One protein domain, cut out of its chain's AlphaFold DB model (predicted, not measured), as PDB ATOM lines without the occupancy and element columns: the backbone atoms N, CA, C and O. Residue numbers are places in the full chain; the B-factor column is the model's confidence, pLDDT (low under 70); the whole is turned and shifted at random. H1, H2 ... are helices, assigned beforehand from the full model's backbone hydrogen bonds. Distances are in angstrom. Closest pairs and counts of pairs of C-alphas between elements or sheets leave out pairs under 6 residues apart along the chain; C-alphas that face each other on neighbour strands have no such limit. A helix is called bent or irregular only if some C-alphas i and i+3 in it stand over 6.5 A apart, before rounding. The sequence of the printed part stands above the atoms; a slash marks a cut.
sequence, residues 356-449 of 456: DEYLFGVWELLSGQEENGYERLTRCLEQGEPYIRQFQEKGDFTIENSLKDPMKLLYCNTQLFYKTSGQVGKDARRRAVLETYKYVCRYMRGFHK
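AT A GLANCE: This is residues 356 to 449 of the 456 residues of an uncharacterized protein of Eisenbergiella massiliensis (UniProt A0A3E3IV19). Two helical hairpins, H1 with H2 and H4 with H5, pack together, with H4 in the middle between H2 and H5. The short H3 packs on residues 408 to 413 of H4. The printed part has 94 residues with five named helices, in the order H1 to H5, and no named strand; its class is all helix. It is compact, with a radius of gyration of the C-alphas of 13.0 A, and rounded, spanning 36 by 28 by 23 A.

HOW THE PARTS SIT: H1, residues 356 to 367, forms a hairpin with H2, residues 370 to 389, opposite ways at a shallow tilt of 33 degrees, only just short of steep; their closest C-alphas, Gly 361 and Gly 373, are 4.0 A apart. H2 is irregular, with C-alphas 383 and 386 7.1 A apart and a kink of 39 degrees near residue 383. H3, residues 399 to 402, is apart from H1 and H2. H4, residues 406 to 422, is the hub, touching four helices. It touches H2 at a steep tilt of 44 degrees, closest at C-alphas Leu 377 and Thr 414, 6.0 A. H1, H2 and H4 form an up and down bundle, each running against the one before. H5, residues 426 to 447, forms a hairpin with H4 at a shallow tilt of 15 degrees, closest at C-alphas Thr 420 and Ala 432, 5.7 A. Every O i to N i+4 pair is within hydrogen-bond range in H1, against 14 of 16 in H2, 10 of 13 in H4 and 16 of 18 in H5; H3 is too short for one.

IN THESE COORDINATES: H1 begins at C-alpha 356 (4.948, 13.041, -31.125) and is 16.3 A long. H2 measures 27.4 A, H3 5.1 A, H4 25.8 A and H5 30.9 A, ending at C-alpha 447 (8.342, 11.395, -49.044).

THE WHOLE: The C-alphas farthest apart, Gln 390 and Asp 427, are 36.7 A apart. The printed part has no cut and no long link. Residues 392 to 397 have pLDDT under 70.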
ATOM      1  N   ASP A 356       5.103  11.822 -31.918       90.06
ATOM      2  CA  ASP A 356       4.948  13.041 -31.125       90.06
ATOM      3  C   ASP A 356       6.297  13.499 -30.567       90.06
ATOM      4  O   ASP A 356       6.702  14.643 -30.752       90.06
ATOM      5  N   GLU A 357       7.040  12.583 -29.944       93.69
ATOM      6  CA  GLU A 357       8.336  12.894 -29.341       93.69
ATOM      7  C   GLU A 357       9.365  13.323 -30.393       93.69
ATOM      8  O   GLU A 357      10.138  14.252 -30.168       93.69
ATOM      9  N   TYR A 358       9.339  12.720 -31.582       95.38
ATOM     10  CA  TYR A 358      10.128  13.200 -32.712       95.38
ATOM     11  C   TYR A 358       9.683  14.591 -33.183       95.38
ATOM     12  O   TYR A 358      10.515  15.487 -33.333       95.38
ATOM     13  N   LEU A 359       8.380  14.783 -33.404       94.94
ATOM     14  CA  LEU A 359       7.803  16.015 -33.935       94.94
ATOM     15  C   LEU A 359       8.143  17.224 -33.053       94.94
ATOM     16  O   LEU A 359       8.672  18.229 -33.546       94.94
ATOM     17  N   PHE A 360       7.858  17.099 -31.754       94.88
ATOM     18  CA  PHE A 360       8.126  18.126 -30.754       94.88
ATOM     19  C   PHE A 360       9.614  18.217 -30.421       94.88
ATOM     20  O   PHE A 360      10.124  19.326 -30.289       94.88
ATOM     21  N   GLY A 361      10.343  17.098 -30.377       96.88
ATOM     22  CA  GLY A 361      11.783  17.097 -30.109       96.88
ATOM     23  C   GLY A 361      12.580  17.867 -31.162       96.88
ATOM     24  O   GLY A 361      13.419  18.701 -30.823       96.88
ATOM     25  N   VAL A 362      12.278  17.673 -32.453       97.50
ATOM     26  CA  VAL A 362      12.907  18.455 -33.533       97.50
ATOM     27  C   VAL A 362      12.554  19.940 -33.418       97.50
ATOM     28  O   VAL A 362      13.436  20.784 -33.577       97.50
ATOM     29  N   TRP A 363      11.300  20.280 -33.109       97.25
ATOM     30  CA  TRP A 363      10.894  21.676 -32.918       97.25
ATOM     31  C   TRP A 363      11.611  22.344 -31.737       97.25
ATOM     32  O   TRP A 363      12.102  23.471 -31.851       97.25
ATOM     33  N   GLU A 364      11.730  21.647 -30.611       97.56
ATOM     34  CA  GLU A 364      12.459  22.110 -29.428       97.56
ATOM     35  C   GLU A 364      13.941  22.354 -29.747       97.56
ATOM     36  O   GLU A 364      14.483  23.400 -29.384       97.56
ATOM     37  N   LEU A 365      14.584  21.483 -30.536       97.38
ATOM     38  CA  LEU A 365      15.948  21.734 -31.018       97.38
ATOM     39  C   LEU A 365      16.038  22.978 -31.917       97.38
ATOM     40  O   LEU A 365      16.953  23.790 -31.751       97.38
ATOM     41  N   LEU A 366      15.104  23.154 -32.857       96.25
ATOM     42  CA  LEU A 366      15.086  24.301 -33.777       96.25
ATOM     43  C   LEU A 366      14.837  25.631 -33.053       96.25
ATOM     44  O   LEU A 366      15.445  26.647 -33.400       96.25
ATOM     45  N   SER A 367      13.994  25.613 -32.021       94.69
ATOM     46  CA  SER A 367      13.691  26.770 -31.167       94.69
ATOM     47  C   SER A 367      14.762  27.040 -30.099       94.69
ATOM     48  O   SER A 367      14.747  28.093 -29.460       94.69
ATOM     49  N   GLY A 368      15.747  26.146 -29.944       93.31
ATOM     50  CA  GLY A 368      16.895  26.314 -29.047       93.31
ATOM     51  C   GLY A 368      16.720  25.729 -27.641       93.31
ATOM     52  O   GLY A 368      17.589  25.944 -26.793       93.31
ATOM     53  N   GLN A 369      15.646  24.978 -27.397       95.19
ATOM     54  CA  GLN A 369      15.413  24.195 -26.180       95.19
ATOM     55  C   GLN A 369      16.128  22.837 -26.274       95.19
ATOM     56  O   GLN A 369      15.499  21.787 -26.365       95.19
ATOM     57  N   GLU A 370      17.465  22.865 -26.294       94.69
ATOM     58  CA  GLU A 370      18.289  21.675 -26.567       94.69
ATOM     59  C   GLU A 370      18.021  20.509 -25.607       94.69
ATOM     60  O   GLU A 370      17.926  19.370 -26.051       94.69
ATOM     61  N   GLU A 371      17.904  20.785 -24.308       94.12
ATOM     62  CA  GLU A 371      17.721  19.754 -23.279       94.12
ATOM     63  C   GLU A 371      16.411  18.982 -23.480       94.12
ATOM     64  O   GLU A 371      16.449  17.768 -23.675       94.12
ATOM     65  N   ASN A 372      15.288  19.703 -23.566       95.94
ATOM     66  CA  ASN A 372      13.972  19.125 -23.850       95.94
ATOM     67  C   ASN A 372      13.987  18.360 -25.182       95.94
ATOM     68  O   ASN A 372      13.593  17.194 -25.242       95.94
ATOM     69  N   GLY A 373      14.547  18.978 -26.231       96.94
ATOM     70  CA  GLY A 373      14.578  18.384 -27.562       96.94
ATOM     71  C   GLY A 373      15.331  17.055 -27.597       96.94
ATOM     72  O   GLY A 373      14.820  16.069 -28.125       96.94
ATOM     73  N   TYR A 374      16.524  16.981 -26.997       97.56
ATOM     74  CA  TYR A 374      17.282  15.727 -26.939       97.56
ATOM     75  C   TYR A 374      16.629  14.681 -26.030       97.56
ATOM     76  O   TYR A 374      16.691  13.491 -26.355       97.56
ATOM     77  N   GLU A 375      15.982  15.087 -24.936       97.31
ATOM     78  CA  GLU A 375      15.234  14.169 -24.073       97.31
ATOM     79  C   GLU A 375      14.092  13.492 -24.846       97.31
ATOM     80  O   GLU A 375      13.994  12.260 -24.860       97.31
ATOM     81  N   ARG A 376      13.281  14.266 -25.575       96.00
ATOM     82  CA  ARG A 376      12.201  13.717 -26.409       96.00
ATOM     83  C   ARG A 376      12.719  12.800 -27.508       96.00
ATOM     84  O   ARG A 376      12.212  11.692 -27.682       96.00
ATOM     85  N   LEU A 377      13.772  13.210 -28.221       96.75
ATOM     86  CA  LEU A 377      14.378  12.360 -29.249       96.75
ATOM     87  C   LEU A 377      14.907  11.044 -28.662       96.75
ATOM     88  O   LEU A 377      14.785  10.010 -29.312       96.75
ATOM     89  N   THR A 378      15.431  11.059 -27.433       95.94
ATOM     90  CA  THR A 378      15.857   9.838 -26.728       95.94
ATOM     91  C   THR A 378      14.673   8.900 -26.505       95.94
ATOM     92  O   THR A 378      14.741   7.740 -26.912       95.94
ATOM     93  N   ARG A 379      13.550   9.407 -25.980       94.50
ATOM     94  CA  ARG A 379      12.324   8.607 -25.792       94.50
ATOM     95  C   ARG A 379      11.795   8.041 -27.112       94.50
ATOM     96  O   ARG A 379      11.385   6.884 -27.162       94.50
ATOM     97  N   CYS A 380      11.839   8.823 -28.195       93.69
ATOM     98  CA  CYS A 380      11.471   8.348 -29.533       93.69
ATOM     99  C   CYS A 380      12.355   7.169 -29.983       93.69
ATOM    100  O   CYS A 380      11.842   6.157 -30.467       93.69
ATOM    101  N   LEU A 381      13.678   7.257 -29.784       92.50
ATOM    102  CA  LEU A 381      14.605   6.168 -30.112       92.50
ATOM    103  C   LEU A 381      14.348   4.920 -29.263       92.50
ATOM    104  O   LEU A 381      14.282   3.824 -29.815       92.50
ATOM    105  N   GLU A 382      14.162   5.079 -27.954       91.88
ATOM    106  CA  GLU A 382      13.874   3.976 -27.032       91.88
ATOM    107  C   GLU A 382      12.590   3.227 -27.417       91.88
ATOM    108  O   GLU A 382      12.563   1.995 -27.397       91.88
ATOM    109  N   GLN A 383      11.549   3.953 -27.833       89.94
ATOM    110  CA  GLN A 383      10.288   3.367 -28.298       89.94
ATOM    111  C   GLN A 383      10.422   2.666 -29.658       89.94
ATOM    112  O   GLN A 383       9.813   1.618 -29.873       89.94
ATOM    113  N   GLY A 384      11.214   3.215 -30.584       85.94
ATOM    114  CA  GLY A 384      11.422   2.632 -31.917       85.94
ATOM    115  C   GLY A 384      12.388   1.439 -31.949       85.94
ATOM    116  O   GLY A 384      12.323   0.609 -32.860       85.94
ATOM    117  N   GLU A 385      13.264   1.319 -30.952       86.50
ATOM    118  CA  GLU A 385      14.339   0.324 -30.878       86.50
ATOM    119  C   GLU A 385      13.873  -1.138 -31.080       86.50
ATOM    120  O   GLU A 385      14.487  -1.844 -31.892       86.50
ATOM    121  N   PRO A 386      12.785  -1.630 -30.445       86.19
ATOM    122  CA  PRO A 386      12.346  -3.017 -30.617       86.19
ATOM    123  C   PRO A 386      11.974  -3.372 -32.061       86.19
ATOM    124  O   PRO A 386      12.206  -4.499 -32.500       86.19
ATOM    125  N   TYR A 387      11.412  -2.419 -32.809       80.06
ATOM    126  CA  TYR A 387      11.030  -2.620 -34.206       80.06
ATOM    127  C   TYR A 387      12.244  -2.613 -35.127       80.06
ATOM    128  O   TYR A 387      12.364  -3.469 -36.001       80.06
ATOM    129  N   ILE A 388      13.192  -1.705 -34.893       81.06
ATOM    130  CA  ILE A 388      14.390  -1.594 -35.729       81.06
ATOM    131  C   ILE A 388      15.328  -2.786 -35.571       81.06
ATOM    132  O   ILE A 388      15.891  -3.235 -36.574       81.06
ATOM    133  N   ARG A 389      15.446  -3.368 -34.371       82.25
ATOM    134  CA  ARG A 389      16.255  -4.582 -34.143       82.25
ATOM    135  C   ARG A 389      15.903  -5.733 -35.086       82.25
ATOM    136  O   ARG A 389      16.792  -6.463 -35.502       82.25
ATOM    137  N   GLN A 390      14.642  -5.848 -35.505       78.31
ATOM    138  CA  GLN A 390      14.188  -6.883 -36.445       78.31
ATOM    139  C   GLN A 390      14.737  -6.700 -37.876       78.31
ATOM    140  O   GLN A 390      14.629  -7.602 -38.706       78.31
ATOM    141  N   PHE A 391      15.317  -5.535 -38.184       71.69
ATOM    142  CA  PHE A 391      15.831  -5.179 -39.509       71.69
ATOM    143  C   PHE A 391      17.341  -4.918 -39.547       71.69
ATOM    144  O   PHE A 391      17.889  -4.815 -40.646       71.69
ATOM    145  N   GLN A 392      18.018  -4.847 -38.394       62.69
ATOM    146  CA  GLN A 392      19.461  -4.568 -38.301       62.69
ATOM    147  C   GLN A 392      20.330  -5.614 -39.030       62.69
ATOM    148  O   GLN A 392      21.427  -5.291 -39.474       62.69
ATOM    149  N   GLU A 393      19.828  -6.830 -39.259       57.56
ATOM    150  CA  GLU A 393      20.541  -7.884 -40.000       57.56
ATOM    151  C   GLU A 393      20.587  -7.671 -41.534       57.56
ATOM    152  O   GLU A 393      21.296  -8.398 -42.227       57.56
ATOM    153  N   LYS A 394      19.841  -6.703 -42.103       56.44
ATOM    154  CA  LYS A 394      19.604  -6.591 -43.566       56.44
ATOM    155  C   LYS A 394      20.225  -5.372 -44.278       56.44
ATOM    156  O   LYS A 394      19.882  -5.130 -45.436       56.44
ATOM    157  N   GLY A 395      21.161  -4.650 -43.658       56.41
ATOM    158  CA  GLY A 395      21.980  -3.613 -44.319       56.41
ATOM    159  C   GLY A 395      21.773  -2.172 -43.826       56.41
ATOM    160  O   GLY A 395      21.051  -1.934 -42.861       56.41
ATOM    161  N   ASP A 396      22.441  -1.217 -44.495       62.06
ATOM    162  CA  ASP A 396      22.599   0.184 -44.062       62.06
ATOM    163  C   ASP A 396      21.277   0.949 -43.870       62.06
ATOM    164  O   ASP A 396      20.470   1.125 -44.794       62.06
ATOM    165  N   PHE A 397      21.113   1.476 -42.655       69.44
ATOM    166  CA  PHE A 397      19.950   2.229 -42.200       69.44
ATOM    167  C   PHE A 397      20.123   3.725 -42.504       69.44
ATOM    168  O   PHE A 397      20.548   4.515 -41.663       69.44
ATOM    169  N   THR A 398      19.845   4.109 -43.750       77.00
ATOM    170  CA  THR A 398      19.919   5.507 -44.208       77.00
ATOM    171  C   THR A 398      18.535   6.045 -44.560       77.00
ATOM    172  O   THR A 398      17.609   5.273 -44.827       77.00
ATOM    173  N   ILE A 399      18.368   7.373 -44.590       78.38
ATOM    174  CA  ILE A 399      17.101   8.001 -45.002       78.38
ATOM    175  C   ILE A 399      16.658   7.466 -46.370       78.38
ATOM    176  O   ILE A 399      15.509   7.068 -46.537       78.38
ATOM    177  N   GLU A 400      17.575   7.387 -47.333       80.00
ATOM    178  CA  GLU A 400      17.314   6.973 -48.715       80.00
ATOM    179  C   GLU A 400      16.722   5.565 -48.808       80.00
ATOM    180  O   GLU A 400      15.862   5.300 -49.653       80.00
ATOM    181  N   ASN A 401      17.178   4.662 -47.939       79.06
ATOM    182  CA  ASN A 401      16.702   3.282 -47.877       79.06
ATOM    183  C   ASN A 401      15.370   3.159 -47.122       79.06
ATOM    184  O   ASN A 401      14.621   2.208 -47.359       79.06
ATOM    185  N   SER A 402      15.050   4.137 -46.276       81.88
ATOM    186  CA  SER A 402      13.892   4.119 -45.381       81.88
ATOM    187  C   SER A 402      12.674   4.886 -45.905       81.88
ATOM    188  O   SER A 402      11.591   4.739 -45.358       81.88
ATOM    189  N   LEU A 403      12.775   5.634 -47.009       79.06
ATOM    190  CA  LEU A 403      11.683   6.470 -47.550       79.06
ATOM    191  C   LEU A 403      10.356   5.752 -47.853       79.06
ATOM    192  O   LEU A 403       9.321   6.402 -47.986       79.06
ATOM    193  N   LYS A 404      10.373   4.427 -48.023       78.50
ATOM    194  CA  LYS A 404       9.163   3.622 -48.277       78.50
ATOM    195  C   LYS A 404       8.497   3.109 -47.002       78.50
ATOM    196  O   LYS A 404       7.392   2.583 -47.077       78.50
ATOM    197  N   ASP A 405       9.178   3.231 -45.874       84.75
ATOM    198  CA  ASP A 405       8.762   2.723 -44.579       84.75
ATOM    199  C   ASP A 405       8.766   3.902 -43.596       84.75
ATOM    200  O   ASP A 405       9.830   4.283 -43.099       84.75
ATOM    201  N   PRO A 406       7.594   4.517 -43.339       85.94
ATOM    202  CA  PRO A 406       7.487   5.676 -42.458       85.94
ATOM    203  C   PRO A 406       8.130   5.448 -41.089       85.94
ATOM    204  O   PRO A 406       8.672   6.386 -40.511       85.94
ATOM    205  N   MET A 407       8.140   4.203 -40.598       84.88
ATOM    206  CA  MET A 407       8.693   3.888 -39.287       84.88
ATOM    207  C   MET A 407      10.207   3.857 -39.286       84.88
ATOM    208  O   MET A 407      10.849   4.415 -38.394       84.88
ATOM    209  N   LYS A 408      10.794   3.265 -40.323       86.75
ATOM    210  CA  LYS A 408      12.244   3.332 -40.496       86.75
ATOM    211  C   LYS A 408      12.709   4.756 -40.747       86.75
ATOM    212  O   LYS A 408      13.764   5.148 -40.259       86.75
ATOM    213  N   LEU A 409      11.919   5.525 -41.493       89.00
ATOM    214  CA  LEU A 409      12.212   6.919 -41.793       89.00
ATOM    215  C   LEU A 409      12.192   7.776 -40.526       89.00
ATOM    216  O   LEU A 409      13.137   8.530 -40.309       89.00
ATOM    217  N   LEU A 410      11.178   7.597 -39.672       91.50
ATOM    218  CA  LEU A 410      11.091   8.241 -38.362       91.50
ATOM    219  C   LEU A 410      12.357   7.987 -37.548       91.50
ATOM    220  O   LEU A 410      13.060   8.927 -37.199       91.50
ATOM    221  N   TYR A 411      12.700   6.715 -37.331       90.62
ATOM    222  CA  TYR A 411      13.859   6.350 -36.523       90.62
ATOM    223  C   TYR A 411      15.182   6.857 -37.126       90.62
ATOM    224  O   TYR A 411      16.007   7.415 -36.401       90.62
ATOM    225  N   CYS A 412      15.376   6.745 -38.451       90.69
ATOM    226  CA  CYS A 412      16.526   7.330 -39.160       90.69
ATOM    227  C   CYS A 412      16.656   8.828 -38.871       90.69
ATOM    228  O   CYS A 412      17.735   9.313 -38.523       90.69
ATOM    229  N   ASN A 413      15.558   9.566 -39.043       94.06
ATOM    230  CA  ASN A 413      15.544  11.007 -38.857       94.06
ATOM    231  C   ASN A 413      15.842  11.360 -37.394       94.06
ATOM    232  O   ASN A 413      16.697  12.209 -37.142       94.06
ATOM    233  N   THR A 414      15.205  10.675 -36.438       95.12
ATOM    234  CA  THR A 414      15.446  10.852 -35.000       95.12
ATOM    235  C   THR A 414      16.917  10.632 -34.653       95.12
ATOM    236  O   THR A 414      17.512  11.467 -33.974       95.12
ATOM    237  N   GLN A 415      17.553   9.575 -35.172       93.69
ATOM    238  CA  GLN A 415      18.977   9.310 -34.933       93.69
ATOM    239  C   GLN A 415      19.889  10.415 -35.473       93.69
ATOM    240  O   GLN A 415      20.893  10.748 -34.841       93.69
ATOM    241  N   LEU A 416      19.575  10.978 -36.642       95.12
ATOM    242  CA  LEU A 416      20.372  12.053 -37.235       95.12
ATOM    243  C   LEU A 416      20.335  13.320 -36.383       95.12
ATOM    244  O   LEU A 416      21.383  13.928 -36.163       95.12
ATOM    245  N   PHE A 417      19.161  13.691 -35.867       97.19
ATOM    246  CA  PHE A 417      19.045  14.807 -34.930       97.19
ATOM    247  C   PHE A 417      19.694  14.484 -33.586       97.19
ATOM    248  O   PHE A 417      20.457  15.290 -33.072       97.19
ATOM    249  N   TYR A 418      19.492  13.285 -33.038       96.38
ATOM    250  CA  TYR A 418      20.109  12.899 -31.770       96.38
ATOM    251  C   TYR A 418      21.645  12.978 -31.814       96.38
ATOM    252  O   TYR A 418      22.267  13.473 -30.873       96.38
ATOM    253  N   LYS A 419      22.277  12.586 -32.930       95.94
ATOM    254  CA  LYS A 419      23.740  12.658 -33.122       95.94
ATOM    255  C   LYS A 419      24.311  14.078 -33.034       95.94
ATOM    256  O   LYS A 419      25.506  14.222 -32.770       95.94
ATOM    257  N   THR A 420      23.504  15.126 -33.216       96.75
ATOM    258  CA  THR A 420      23.994  16.505 -33.066       96.75
ATOM    259  C   THR A 420      24.336  16.842 -31.616       96.75
ATOM    260  O   THR A 420      25.138  17.746 -31.394       96.75
ATOM    261  N   SER A 421      23.819  16.087 -30.637       94.75
ATOM    262  CA  SER A 421      24.169  16.234 -29.215       94.75
ATOM    263  C   SER A 421      25.668  16.053 -28.939       94.75
ATOM    264  O   SER A 421      26.201  16.683 -28.028       94.75
ATOM    265  N   GLY A 422      26.368  15.268 -29.769       92.44
ATOM    266  CA  GLY A 422      27.802  15.003 -29.639       92.44
ATOM    267  C   GLY A 422      28.720  16.167 -30.029       92.44
ATOM    268  O   GLY A 422      29.931  16.065 -29.839       92.44
ATOM    269  N   GLN A 423      28.192  17.272 -30.575       93.56
ATOM    270  CA  GLN A 423      29.025  18.430 -30.910       93.56
ATOM    271  C   GLN A 423      29.422  19.211 -29.650       93.56
ATOM    272  O   GLN A 423      28.604  19.501 -28.768       93.56
ATOM    273  N   VAL A 424      30.695  19.602 -29.591       91.12
ATOM    274  CA  VAL A 424      31.247  20.367 -28.470       91.12
ATOM    275  C   VAL A 424      30.929  21.850 -28.655       91.12
ATOM    276  O   VAL A 424      31.396  22.490 -29.593       91.12
ATOM    277  N   GLY A 425      30.145  22.400 -27.727       90.81
ATOM    278  CA  GLY A 425      29.749  23.808 -27.712       90.81
ATOM    279  C   GLY A 425      28.384  24.078 -28.357       90.81
ATOM    280  O   GLY A 425      28.003  23.463 -29.353       90.81
ATOM    281  N   LYS A 426      27.647  25.034 -27.778       90.50
ATOM    282  CA  LYS A 426      26.260  25.361 -28.154       90.50
ATOM    283  C   LYS A 426      26.131  25.805 -29.616       90.50
ATOM    284  O   LYS A 426      25.254  25.334 -30.330       90.50
ATOM    285  N   ASP A 427      27.049  26.636 -30.104       93.00
ATOM    286  CA  ASP A 427      27.002  27.124 -31.491       93.00
ATOM    287  C   ASP A 427      27.317  26.031 -32.519       93.00
ATOM    288  O   ASP A 427      26.777  26.029 -33.628       93.00
ATOM    289  N   ALA A 428      28.185  25.078 -32.165       94.31
ATOM    290  CA  ALA A 428      28.469  23.921 -33.006       94.31
ATOM    291  C   ALA A 428      27.250  22.992 -33.082       94.31
ATOM    292  O   ALA A 428      26.855  22.606 -34.184       94.31
ATOM    293  N   ARG A 429      26.598  22.714 -31.942       95.31
ATOM    294  CA  ARG A 429      25.340  21.951 -31.905       95.31
ATOM    295  C   ARG A 429      24.244  22.624 -32.716       95.31
ATOM    296  O   ARG A 429      23.660  21.975 -33.578       95.31
ATOM    297  N   ARG A 430      24.016  23.926 -32.522       94.88
ATOM    298  CA  ARG A 430      22.995  24.672 -33.270       94.88
ATOM    299  C   ARG A 430      23.223  24.614 -34.781       94.88
ATOM    300  O   ARG A 430      22.273  24.397 -35.529       94.88
ATOM    301  N   ARG A 431      24.468  24.777 -35.245       96.38
ATOM    302  CA  ARG A 431      24.795  24.627 -36.675       96.38
ATOM    303  C   ARG A 431      24.513  23.213 -37.176       96.38
ATOM    304  O   ARG A 431      23.837  23.077 -38.191       96.38
ATOM    305  N   ALA A 432      24.937  22.192 -36.435       97.00
ATOM    306  CA  ALA A 432      24.681  20.800 -36.791       97.00
ATOM    307  C   ALA A 432      23.177  20.478 -36.852       97.00
ATOM    308  O   ALA A 432      22.738  19.835 -37.798       97.00
ATOM    309  N   VAL A 433      22.365  20.977 -35.912       97.62
ATOM    310  CA  VAL A 433      20.896  20.831 -35.945       97.62
ATOM    311  C   VAL A 433      20.314  21.436 -37.222       97.62
ATOM    312  O   VAL A 433      19.520  20.787 -37.899       97.62
ATOM    313  N   LEU A 434      20.719  22.656 -37.589       96.81
ATOM    314  CA  LEU A 434      20.217  23.330 -38.791       96.81
ATOM    315  C   LEU A 434      20.660  22.634 -40.086       96.81
ATOM    316  O   LEU A 434      19.898  22.581 -41.053       96.81
ATOM    317  N   GLU A 435      21.881  22.103 -40.125       97.31
ATOM    318  CA  GLU A 435      22.386  21.308 -41.248       97.31
ATOM    319  C   GLU A 435      21.629  19.982 -41.378       97.31
ATOM    320  O   GLU A 435      21.144  19.663 -42.468       97.31
ATOM    321  N   THR A 436      21.427  19.268 -40.268       97.19
ATOM    322  CA  THR A 436      20.611  18.048 -40.213       97.19
ATOM    323  C   THR A 436      19.170  18.322 -40.629       97.19
ATOM    324  O   THR A 436      18.617  17.579 -41.436       97.19
ATOM    325  N   TYR A 437      18.569  19.418 -40.165       97.00
ATOM    326  CA  TYR A 437      17.222  19.821 -40.565       97.00
ATOM    327  C   TYR A 437      17.107  20.017 -42.077       97.00
ATOM    328  O   TYR A 437      16.211  19.458 -42.712       97.00
ATOM    329  N   LYS A 438      18.050  20.754 -42.681       95.50
ATOM    330  CA  LYS A 438      18.101  20.943 -44.140       95.50
ATOM    331  C   LYS A 438      18.266  19.613 -44.874       95.50
ATOM    332  O   LYS A 438      17.610  19.402 -45.896       95.50
ATOM    333  N   TYR A 439      19.115  18.727 -44.353       94.19
ATOM    334  CA  TYR A 439      19.349  17.398 -44.910       94.19
ATOM    335  C   TYR A 439      18.083  16.534 -44.887       94.19
ATOM    336  O   TYR A 439      17.658  16.049 -45.934       94.19
ATOM    337  N   VAL A 440      17.430  16.410 -43.729       94.75
ATOM    338  CA  VAL A 440      16.180  15.651 -43.561       94.75
ATOM    339  C   VAL A 440      15.089  16.216 -44.470       94.75
ATOM    340  O   VAL A 440      14.510  15.478 -45.268       94.75
ATOM    341  N   CYS A 441      14.863  17.533 -44.441       94.12
ATOM    342  CA  CYS A 441      13.836  18.188 -45.255       94.12
ATOM    343  C   CYS A 441      14.010  17.930 -46.756       94.12
ATOM    344  O   CYS A 441      13.026  17.741 -47.470       94.12
ATOM    345  N   ARG A 442      15.254  17.879 -47.254       91.25
ATOM    346  CA  ARG A 442      15.537  17.562 -48.663       91.25
ATOM    347  C   ARG A 442      14.954  16.210 -49.078       91.25
ATOM    348  O   ARG A 442      14.371  16.109 -50.151       91.25
ATOM    349  N   TYR A 443      15.087  15.186 -48.242       90.25
ATOM    350  CA  TYR A 443      14.541  13.860 -48.537       90.25
ATOM    351  C   TYR A 443      13.049  13.760 -48.248       90.25
ATOM    352  O   TYR A 443      12.319  13.113 -49.006       90.25
ATOM    353  N   MET A 444      12.581  14.445 -47.206       92.75
ATOM    354  CA  MET A 444      11.165  14.465 -46.860       92.75
ATOM    355  C   MET A 444      10.311  15.128 -47.945       92.75
ATOM    356  O   MET A 444       9.193  14.679 -48.185       92.75
ATOM    357  N   ARG A 445      10.846  16.078 -48.728       91.44
ATOM    358  CA  ARG A 445      10.167  16.556 -49.952       91.44
ATOM    359  C   ARG A 445       9.809  15.422 -50.908       91.44
ATOM    360  O   ARG A 445       8.742  15.441 -51.519       91.44
ATOM    361  N   GLY A 446      10.657  14.405 -51.016       88.75
ATOM    362  CA  GLY A 446      10.352  13.208 -51.788       88.75
ATOM    363  C   GLY A 446       9.297  12.313 -51.138       88.75
ATOM    364  O   GLY A 446       8.395  11.842 -51.831       88.75
ATOM    365  N   PHE A 447       9.359  12.127 -49.815       88.88
ATOM    366  CA  PHE A 447       8.342  11.395 -49.044       88.88
ATOM    367  C   PHE A 447       6.945  12.018 -49.203       88.88
ATOM    368  O   PHE A 447       5.980  11.325 -49.529       88.88
ATOM    369  N   HIS A 448       6.856  13.344 -49.090       90.56
ATOM    370  CA  HIS A 448       5.624  14.109 -49.283       90.56
ATOM    371  C   HIS A 448       5.256  14.327 -50.758       90.56
ATOM    372  O   HIS A 448       4.273  15.006 -51.039       90.56
ATOM    373  N   LYS A 449       5.994  13.745 -51.715       88.62
ATOM    374  CA  LYS A 449       5.754  13.869 -53.168       88.62
ATOM    375  C   LYS A 449       5.816  15.315 -53.698       88.62
ATOM    376  O   LYS A 449       5.250  15.603 -54.752       88.62
TER     377      LYS A 449